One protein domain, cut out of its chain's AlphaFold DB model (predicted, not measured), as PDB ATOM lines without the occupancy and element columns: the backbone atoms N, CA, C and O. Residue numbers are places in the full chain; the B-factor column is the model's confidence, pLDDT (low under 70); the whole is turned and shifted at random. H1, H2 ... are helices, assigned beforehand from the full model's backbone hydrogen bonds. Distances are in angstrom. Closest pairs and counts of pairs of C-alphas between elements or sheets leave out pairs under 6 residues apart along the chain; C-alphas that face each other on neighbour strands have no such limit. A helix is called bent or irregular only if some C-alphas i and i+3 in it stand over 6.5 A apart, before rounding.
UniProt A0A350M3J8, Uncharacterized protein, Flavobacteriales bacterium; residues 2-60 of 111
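AT A GLANCE: This is residues 2 to 60 of the 111 residues of an uncharacterized protein of Flavobacteriales bacterium (UniProt A0A350M3J8). A long helix, H2, folds back from H1 through a tight link, making an open, narrow V of two helices that meet near the link and spread toward their far ends. H2 bends, and residues 46 to 60 stick out, as do residues 2 to 8. The 59 printed residues, with two named helices, H1 then H2, and no named strand, are all helix in class, loose (radius of gyration of the C-alphas 14.8 A) and flat, spanning 45 by 24 by 13 A.

IN THESE COORDINATES: H2, residues 31 to 59, was assigned as one helix by its hydrogen bonds but is bent: C-alphas 42 and 45 are 6.5 A apart. Its arms are H2a, residues 31 to 42, 16.4 A, and H2b, residues 45 to 59, 20.4 A, ending at C-alpha 59 (56.550, -18.903, -22.531). H1, residues 3 to 26, 35.8 A, begins at C-alpha 3 (46.332, -34.386, -3.157).

HOW THE PARTS SIT: H2a and H2b stand at a shallow tilt of 34 degrees, only just short of steep. H1 and H2a form a helical hairpin; they only just touch, H1 with residues 17 to 24 alone and H2a with residues 34 to 38 alone, with 3 pairs of C-alphas within 8 A, the closest those of Phe 24 and Leu 34, 6.7 A apart. They run opposite ways at a shallow tilt of 23 degrees. H1 and H2b are apart. Every O i to N i+4 pair is within hydrogen-bond range in H2a and H2b, and 18 of 20 in H1.

THE WHOLE: The C-alphas farthest apart, of Arg 28 and Gly 60, are 44.8 A apart. The printed part has no cut. Residues 2 to 3 are under pLDDT 70.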
ATOM      1  N   SER A   2      49.700 -31.498  -5.215       53.38
ATOM      2  CA  SER A   2      49.165 -31.855  -3.899       53.38
ATOM      3  C   SER A   2      47.811 -32.572  -4.034       53.38
ATOM      4  O   SER A   2      47.002 -32.241  -4.902       53.38
ATOM      5  N   THR A   3      47.561 -33.568  -3.184       67.81
ATOM      6  CA  THR A   3      46.332 -34.386  -3.157       67.81
ATOM      7  C   THR A   3      45.004 -33.606  -3.068       67.81
ATOM      8  O   THR A   3      44.038 -34.071  -3.679       67.81
ATOM      9  N   PRO A   4      44.900 -32.422  -2.421       71.38
ATOM     10  CA  PRO A   4      43.640 -31.675  -2.333       71.38
ATOM     11  C   PRO A   4      43.173 -31.133  -3.687       71.38
ATOM     12  O   PRO A   4      41.979 -31.127  -3.979       71.38
ATOM     13  N   LEU A   5      44.113 -30.740  -4.553       71.12
ATOM     14  CA  LEU A   5      43.802 -30.206  -5.880       71.12
ATOM     15  C   LEU A   5      43.101 -31.259  -6.751       71.12
ATOM     16  O   LEU A   5      42.181 -30.941  -7.501       71.12
ATOM     17  N   TYR A   6      43.507 -32.524  -6.621       72.50
ATOM     18  CA  TYR A   6      42.908 -33.630  -7.365       72.50
ATOM     19  C   TYR A   6      41.451 -33.853  -6.956       72.50
ATOM     20  O   TYR A   6      40.575 -33.944  -7.817       72.50
ATOM     21  N   TRP A   7      41.190 -33.875  -5.646       74.56
ATOM     22  CA  TRP A   7      39.841 -33.986  -5.095       74.56
ATOM     23  C   TRP A   7      38.961 -32.797  -5.480       74.56
ATOM     24  O   TRP A   7      37.822 -33.004  -5.894       74.56
ATOM     25  N   GLY A   8      39.495 -31.572  -5.444       72.88
ATOM     26  CA  GLY A   8      38.771 -30.372  -5.870       72.88
ATOM     27  C   GLY A   8      38.343 -30.419  -7.341       72.88
ATOM     28  O   GLY A   8      37.181 -30.162  -7.660       72.88
ATOM     29  N   ILE A   9      39.241 -30.828  -8.244       76.50
ATOM     30  CA  ILE A   9      38.927 -30.975  -9.675       76.50
ATOM     31  C   ILE A   9      37.859 -32.055  -9.899       76.50
ATOM     32  O   ILE A   9      36.958 -31.873 -10.720       76.50
ATOM     33  N   LEU A  10      37.948 -33.179  -9.184       78.31
ATOM     34  CA  LEU A  10      36.991 -34.285  -9.292       78.31
ATOM     35  C   LEU A  10      35.593 -33.874  -8.817       78.31
ATOM     36  O   LEU A  10      34.616 -34.060  -9.546       78.31
ATOM     37  N   LEU A  11      35.510 -33.269  -7.628       79.25
ATOM     38  CA  LEU A  11      34.251 -32.827  -7.033       79.25
ATOM     39  C   LEU A  11      33.574 -31.732  -7.861       79.25
ATOM     40  O   LEU A  11      32.354 -31.748  -7.979       79.25
ATOM     41  N   HIS A  12      34.329 -30.823  -8.485       79.56
ATOM     42  CA  HIS A  12      33.758 -29.769  -9.330       79.56
ATOM     43  C   HIS A  12      33.226 -30.284 -10.680       79.56
ATOM     44  O   HIS A  12      32.240 -29.766 -11.209       79.56
ATOM     45  N   LYS A  13      33.836 -31.331 -11.248       81.25
ATOM     46  CA  LYS A  13      33.393 -31.905 -12.531       81.25
ATOM     47  C   LYS A  13      32.098 -32.706 -12.433       81.25
ATOM     48  O   LYS A  13      31.391 -32.816 -13.433       81.25
ATOM     49  N   LEU A  14      31.786 -33.249 -11.257       82.19
ATOM     50  CA  LEU A  14      30.568 -34.023 -11.007       82.19
ATOM     51  C   LEU A  14      29.289 -33.205 -11.264       82.19
ATOM     52  O   LEU A  14      28.488 -33.631 -12.097       82.19
ATOM     53  N   PRO A  15      29.101 -32.019 -10.646       82.06
ATOM     54  CA  PRO A  15      27.964 -31.146 -10.923       82.06
ATOM     55  C   PRO A  15      27.801 -30.833 -12.412       82.06
ATOM     56  O   PRO A  15      26.706 -30.960 -12.953       82.06
ATOM     57  N   ILE A  16      28.897 -30.488 -13.095       84.50
ATOM     58  CA  ILE A  16      28.873 -30.115 -14.516       84.50
ATOM     59  C   ILE A  16      28.480 -31.312 -15.391       84.50
ATOM     60  O   ILE A  16      27.675 -31.163 -16.310       84.50
ATOM     61  N   ALA A  17      28.989 -32.510 -15.090       87.00
ATOM     62  CA  ALA A  17      28.614 -33.728 -15.802       87.00
ATOM     63  C   ALA A  17      27.124 -34.064 -15.616       87.00
ATOM     64  O   ALA A  17      26.453 -34.416 -16.585       87.00
ATOM     65  N   ILE A  18      26.587 -33.902 -14.400       87.19
ATOM     66  CA  ILE A  18      25.154 -34.089 -14.118       87.19
ATOM     67  C   ILE A  18      24.315 -33.093 -14.930       87.19
ATOM     68  O   ILE A  18      23.332 -33.492 -15.557       87.19
ATOM     69  N   VAL A  19      24.715 -31.818 -14.977       86.62
ATOM     70  CA  VAL A  19      24.038 -30.796 -15.795       86.62
ATOM     71  C   VAL A  19      24.075 -31.163 -17.283       86.62
ATOM     72  O   VAL A  19      23.048 -31.113 -17.953       86.62
ATOM     73  N   LEU A  20      25.219 -31.606 -17.809       88.06
ATOM     74  CA  LEU A  20      25.342 -31.986 -19.219       88.06
ATOM     75  C   LEU A  20      24.432 -33.171 -19.579       88.06
ATOM     76  O   LEU A  20      23.719 -33.123 -20.583       88.06
ATOM     77  N   VAL A  21      24.418 -34.214 -18.740       91.25
ATOM     78  CA  VAL A  21      23.546 -35.384 -18.929       91.25
ATOM     79  C   VAL A  21      22.077 -34.976 -18.881       91.25
ATOM     80  O   VAL A  21      21.322 -35.348 -19.775       91.25
ATOM     81  N   THR A  22      21.673 -34.204 -17.869       87.56
ATOM     82  CA  THR A  22      20.275 -33.776 -17.694       87.56
ATOM     83  C   THR A  22      19.789 -32.874 -18.827       87.56
ATOM     84  O   THR A  22      18.658 -33.033 -19.289       87.56
ATOM     85  N   LEU A  23      20.630 -31.978 -19.349       86.38
ATOM     86  CA  LEU A  23      20.292 -31.181 -20.530       86.38
ATOM     87  C   LEU A  23      20.111 -32.067 -21.765       86.38
ATOM     88  O   LEU A  23      19.102 -31.968 -22.459       86.38
ATOM     89  N   PHE A  24      21.050 -32.974 -22.030       89.25
ATOM     90  CA  PHE A  24      20.998 -33.824 -23.222       89.25
ATOM     91  C   PHE A  24      19.808 -34.788 -23.199       89.25
ATOM     92  O   PHE A  24      19.185 -35.013 -24.240       89.25
ATOM     93  N   THR A  25      19.451 -35.327 -22.030       88.50
ATOM     94  CA  THR A  25      18.238 -36.141 -21.889       88.50
ATOM     95  C   THR A  25      16.971 -35.308 -22.063       88.50
ATOM     96  O   THR A  25      16.042 -35.774 -22.725       88.50
ATOM     97  N   THR A  26      16.946 -34.068 -21.563       89.62
ATOM     98  CA  THR A  26      15.822 -33.131 -21.758       89.62
ATOM     99  C   THR A  26      15.604 -32.817 -23.239       89.62
ATOM    100  O   THR A  26      14.477 -32.880 -23.728       89.62
ATOM    101  N   TYR A  27      16.684 -32.579 -23.987       90.12
ATOM    102  CA  TYR A  27      16.641 -32.347 -25.436       90.12
ATOM    103  C   TYR A  27      16.528 -33.631 -26.280       90.12
ATOM    104  O   TYR A  27      16.605 -33.562 -27.504       90.12
ATOM    105  N   ARG A  28      16.331 -34.806 -25.656       91.00
ATOM    106  CA  ARG A  28      16.207 -36.120 -26.323       91.00
ATOM    107  C   ARG A  28      17.352 -36.427 -27.298       91.00
ATOM    108  O   ARG A  28      17.151 -37.055 -28.337       91.00
ATOM    109  N   VAL A  29      18.565 -36.002 -26.950       91.62
ATOM    110  CA  VAL A  29      19.775 -36.280 -27.728       91.62
ATOM    111  C   VAL A  29      20.037 -37.791 -27.756       91.62
ATOM    112  O   VAL A  29      19.798 -38.501 -26.775       91.62
ATOM    113  N   SER A  30      20.531 -38.303 -28.888       93.00
ATOM    114  CA  SER A  30      20.835 -39.730 -29.032       93.00
ATOM    115  C   SER A  30      21.861 -40.195 -27.986       93.00
ATOM    116  O   SER A  30      22.798 -39.466 -27.643       93.00
ATOM    117  N   ARG A  31      21.720 -41.433 -27.490       89.00
ATOM    118  CA  ARG A  31      22.648 -41.999 -26.490       89.00
ATOM    119  C   ARG A  31      24.098 -41.998 -26.973       89.00
ATOM    120  O   ARG A  31      24.999 -41.748 -26.179       89.00
ATOM    121  N   SER A  32      24.314 -42.234 -28.265       92.56
ATOM    122  CA  SER A  32      25.644 -42.213 -28.873       92.56
ATOM    123  C   SER A  32      26.269 -40.824 -28.792       92.56
ATOM    124  O   SER A  32      27.409 -40.691 -28.355       92.56
ATOM    125  N   THR A  33      25.511 -39.776 -29.130       91.81
ATOM    126  CA  THR A  33      25.983 -38.390 -29.023       91.81
ATOM    127  C   THR A  33      26.279 -38.015 -27.571       91.81
ATOM    128  O   THR A  33      27.332 -37.447 -27.310       91.81
ATOM    129  N   LEU A  34      25.420 -38.395 -26.615       92.31
ATOM    130  CA  LEU A  34      25.665 -38.166 -25.184       92.31
ATOM    131  C   LEU A  34      26.985 -38.793 -24.714       92.31
ATOM    132  O   LEU A  34      27.788 -38.122 -24.066       92.31
ATOM    133  N   LEU A  35      27.218 -40.065 -25.045       92.69
ATOM    134  CA  LEU A  35      28.431 -40.779 -24.638       92.69
ATOM    135  C   LEU A  35      29.689 -40.172 -25.265       92.69
ATOM    136  O   LEU A  35      30.682 -39.982 -24.566       92.69
ATOM    137  N   ILE A  36      29.638 -39.817 -26.551       95.00
ATOM    138  CA  ILE A  36      30.755 -39.154 -27.238       95.00
ATOM    139  C   ILE A  36      31.035 -37.791 -26.596       95.00
ATOM    140  O   ILE A  36      32.185 -37.489 -26.285       95.00
ATOM    141  N   SER A  37      30.004 -36.988 -26.327       90.75
ATOM    142  CA  SER A  37      30.161 -35.687 -25.674       90.75
ATOM    143  C   SER A  37      30.728 -35.804 -24.258       90.75
ATOM    144  O   SER A  37      31.582 -35.003 -23.888       90.75
ATOM    145  N   LEU A  38      30.325 -36.816 -23.481       91.31
ATOM    146  CA  LEU A  38      30.895 -37.085 -22.157       91.31
ATOM    147  C   LEU A  38      32.358 -37.529 -22.232       91.31
ATOM    148  O   LEU A  38      33.172 -37.084 -21.420       91.31
ATOM    149  N   ALA A  39      32.709 -38.368 -23.208       92.56
ATOM    150  CA  ALA A  39      34.091 -38.777 -23.434       92.56
ATOM    151  C   ALA A  39      34.966 -37.570 -23.803       92.56
ATOM    152  O   ALA A  39      36.015 -37.361 -23.194       92.56
ATOM    153  N   PHE A  40      34.498 -36.723 -24.725       93.69
ATOM    154  CA  PHE A  40      35.166 -35.462 -25.047       93.69
ATOM    155  C   PHE A  40      35.310 -34.573 -23.809       93.69
ATOM    156  O   PHE A  40      36.414 -34.122 -23.515       93.69
ATOM    157  N   PHE A  41      34.240 -34.381 -23.033       89.56
ATOM    158  CA  PHE A  41      34.271 -33.581 -21.808       89.56
ATOM    159  C   PHE A  41      35.307 -34.091 -20.794       89.56
ATOM    160  O   PHE A  41      36.062 -33.302 -20.220       89.56
ATOM    161  N   ALA A  42      35.397 -35.410 -20.603       89.81
ATOM    162  CA  ALA A  42      36.395 -36.016 -19.727       89.81
ATOM    163  C   ALA A  42      37.832 -35.760 -20.217       89.81
ATOM    164  O   ALA A  42      38.715 -35.490 -19.396       89.81
ATOM    165  N   LEU A  43      38.049 -35.793 -21.538       92.94
ATOM    166  CA  LEU A  43      39.349 -35.586 -22.182       92.94
ATOM    167  C   LEU A  43      39.816 -34.126 -22.197       92.94
ATOM    168  O   LEU A  43      41.023 -33.889 -22.216       92.94
ATOM    169  N   LEU A  44      38.913 -33.146 -22.129       91.00
ATOM    170  CA  LEU A  44      39.292 -31.726 -22.172       91.00
ATOM    171  C   LEU A  44      40.285 -31.332 -21.065       91.00
ATOM    172  O   LEU A  44      41.188 -30.536 -21.302       91.00
ATOM    173  N   ALA A  45      40.169 -31.903 -19.865       86.06
ATOM    174  CA  ALA A  45      41.066 -31.569 -18.759       86.06
ATOM    175  C   ALA A  45      42.486 -32.153 -18.864       86.06
ATOM    176  O   ALA A  45      43.430 -31.391 -18.653       86.06
ATOM    177  N   PRO A  46      42.699 -33.453 -19.168       89.25
ATOM    178  CA  PRO A  46      44.048 -33.946 -19.428       89.25
ATOM    179  C   PRO A  46      44.670 -33.252 -20.645       89.25
ATOM    180  O   PRO A  46      45.841 -32.886 -20.577       89.25
ATOM    181  N   PHE A  47      43.896 -32.970 -21.702       93.00
ATOM    182  CA  PHE A  47      44.384 -32.175 -22.836       93.00
ATOM    183  C   PHE A  47      44.811 -30.766 -22.419       93.00
ATOM    184  O   PHE A  47      45.923 -30.350 -22.738       93.00
ATOM    185  N   GLY A  48      43.978 -30.055 -21.657       89.50
ATOM    186  CA  GLY A  48      44.319 -28.737 -21.123       89.50
ATOM    187  C   GLY A  48      45.570 -28.766 -20.242       89.50
ATOM    188  O   GLY A  48      46.395 -27.861 -20.320       89.50
ATOM    189  N   GLY A  49      45.767 -29.834 -19.462       88.19
ATOM    190  CA  GLY A  49      46.976 -30.036 -18.663       88.19
ATOM    191  C   GLY A  49      48.237 -30.251 -19.505       88.19
ATOM    192  O   GLY A  49      49.281 -29.686 -19.183       88.19
ATOM    193  N   ILE A  50      48.156 -31.034 -20.585       92.94
ATOM    194  CA  ILE A  50      49.282 -31.265 -21.506       92.94
ATOM    195  C   ILE A  50      49.632 -29.974 -22.257       92.94
ATOM    196  O   ILE A  50      50.788 -29.559 -22.256       92.94
ATOM    197  N   ILE A  51      48.630 -29.309 -22.838       92.25
ATOM    198  CA  ILE A  51      48.810 -28.043 -23.564       92.25
ATOM    199  C   ILE A  51      49.358 -26.966 -22.622       92.25
ATOM    200  O   ILE A  51      50.308 -26.269 -22.967       92.25
ATOM    201  N   GLY A  52      48.810 -26.866 -21.409       90.06
ATOM    202  CA  GLY A  52      49.265 -25.917 -20.396       90.06
ATOM    203  C   GLY A  52      50.721 -26.136 -19.988       90.06
ATOM    204  O   GLY A  52      51.453 -25.164 -19.833       90.06
ATOM    205  N   LYS A  53      51.180 -27.390 -19.879       89.75
ATOM    206  CA  LYS A  53      52.605 -27.683 -19.647       89.75
ATOM    207  C   LYS A  53      53.478 -27.203 -20.805       89.75
ATOM    208  O   LYS A  53      54.438 -26.486 -20.554       89.75
ATOM    209  N   GLY A  54      53.103 -27.510 -22.049       92.38
ATOM    210  CA  GLY A  54      53.859 -27.063 -23.224       92.38
ATOM    211  C   GLY A  54      53.941 -25.536 -23.335       92.38
ATOM    212  O   GLY A  54      55.009 -24.984 -23.580       92.38
ATOM    213  N   ILE A  55      52.836 -24.830 -23.079       90.88
ATOM    214  CA  ILE A  55      52.819 -23.358 -23.062       90.88
ATOM    215  C   ILE A  55      53.707 -22.812 -21.938       90.88
ATOM    216  O   ILE A  55      54.453 -21.859 -22.162       90.88
ATOM    217  N   ALA A  56      53.648 -23.404 -20.742       90.81
ATOM    218  CA  ALA A  56      54.463 -22.978 -19.609       90.81
ATOM    219  C   ALA A  56      55.965 -23.193 -19.848       90.81
ATOM    220  O   ALA A  56      56.764 -22.364 -19.419       90.81
ATOM    221  N   GLU A  57      56.347 -24.270 -20.538       91.06
ATOM    222  CA  GLU A  57      57.740 -24.554 -20.902       91.06
ATOM    223  C   GLU A  57      58.285 -23.551 -21.930       91.06
ATOM    224  O   GLU A  57      59.434 -23.129 -21.816       91.06
ATOM    225  N   ILE A  58      57.465 -23.124 -22.898       92.06
ATOM    226  CA  ILE A  58      57.894 -22.214 -23.977       92.06
ATOM    227  C   ILE A  58      57.870 -20.742 -23.534       92.06
ATOM    228  O   ILE A  58      58.791 -19.987 -23.842       92.06
ATOM    229  N   TYR A  59      56.817 -20.318 -22.833       89.44
ATOM    230  CA  TYR A  59      56.550 -18.903 -22.531       89.44
ATOM    231  C   TYR A  59      56.662 -18.552 -21.039       89.44
ATOM    232  O   TYR A  59      56.457 -17.401 -20.648       89.44
ATOM    233  N   GLY A  60      56.991 -19.532 -20.195       87.69
ATOM    234  CA  GLY A  60      57.070 -19.381 -18.748       87.69
ATOM    235  C   GLY A  60      55.720 -19.539 -18.041       87.69
ATOM    236  O   GLY A  60      54.643 -19.271 -18.580       87.69
TER     237      GLY A  60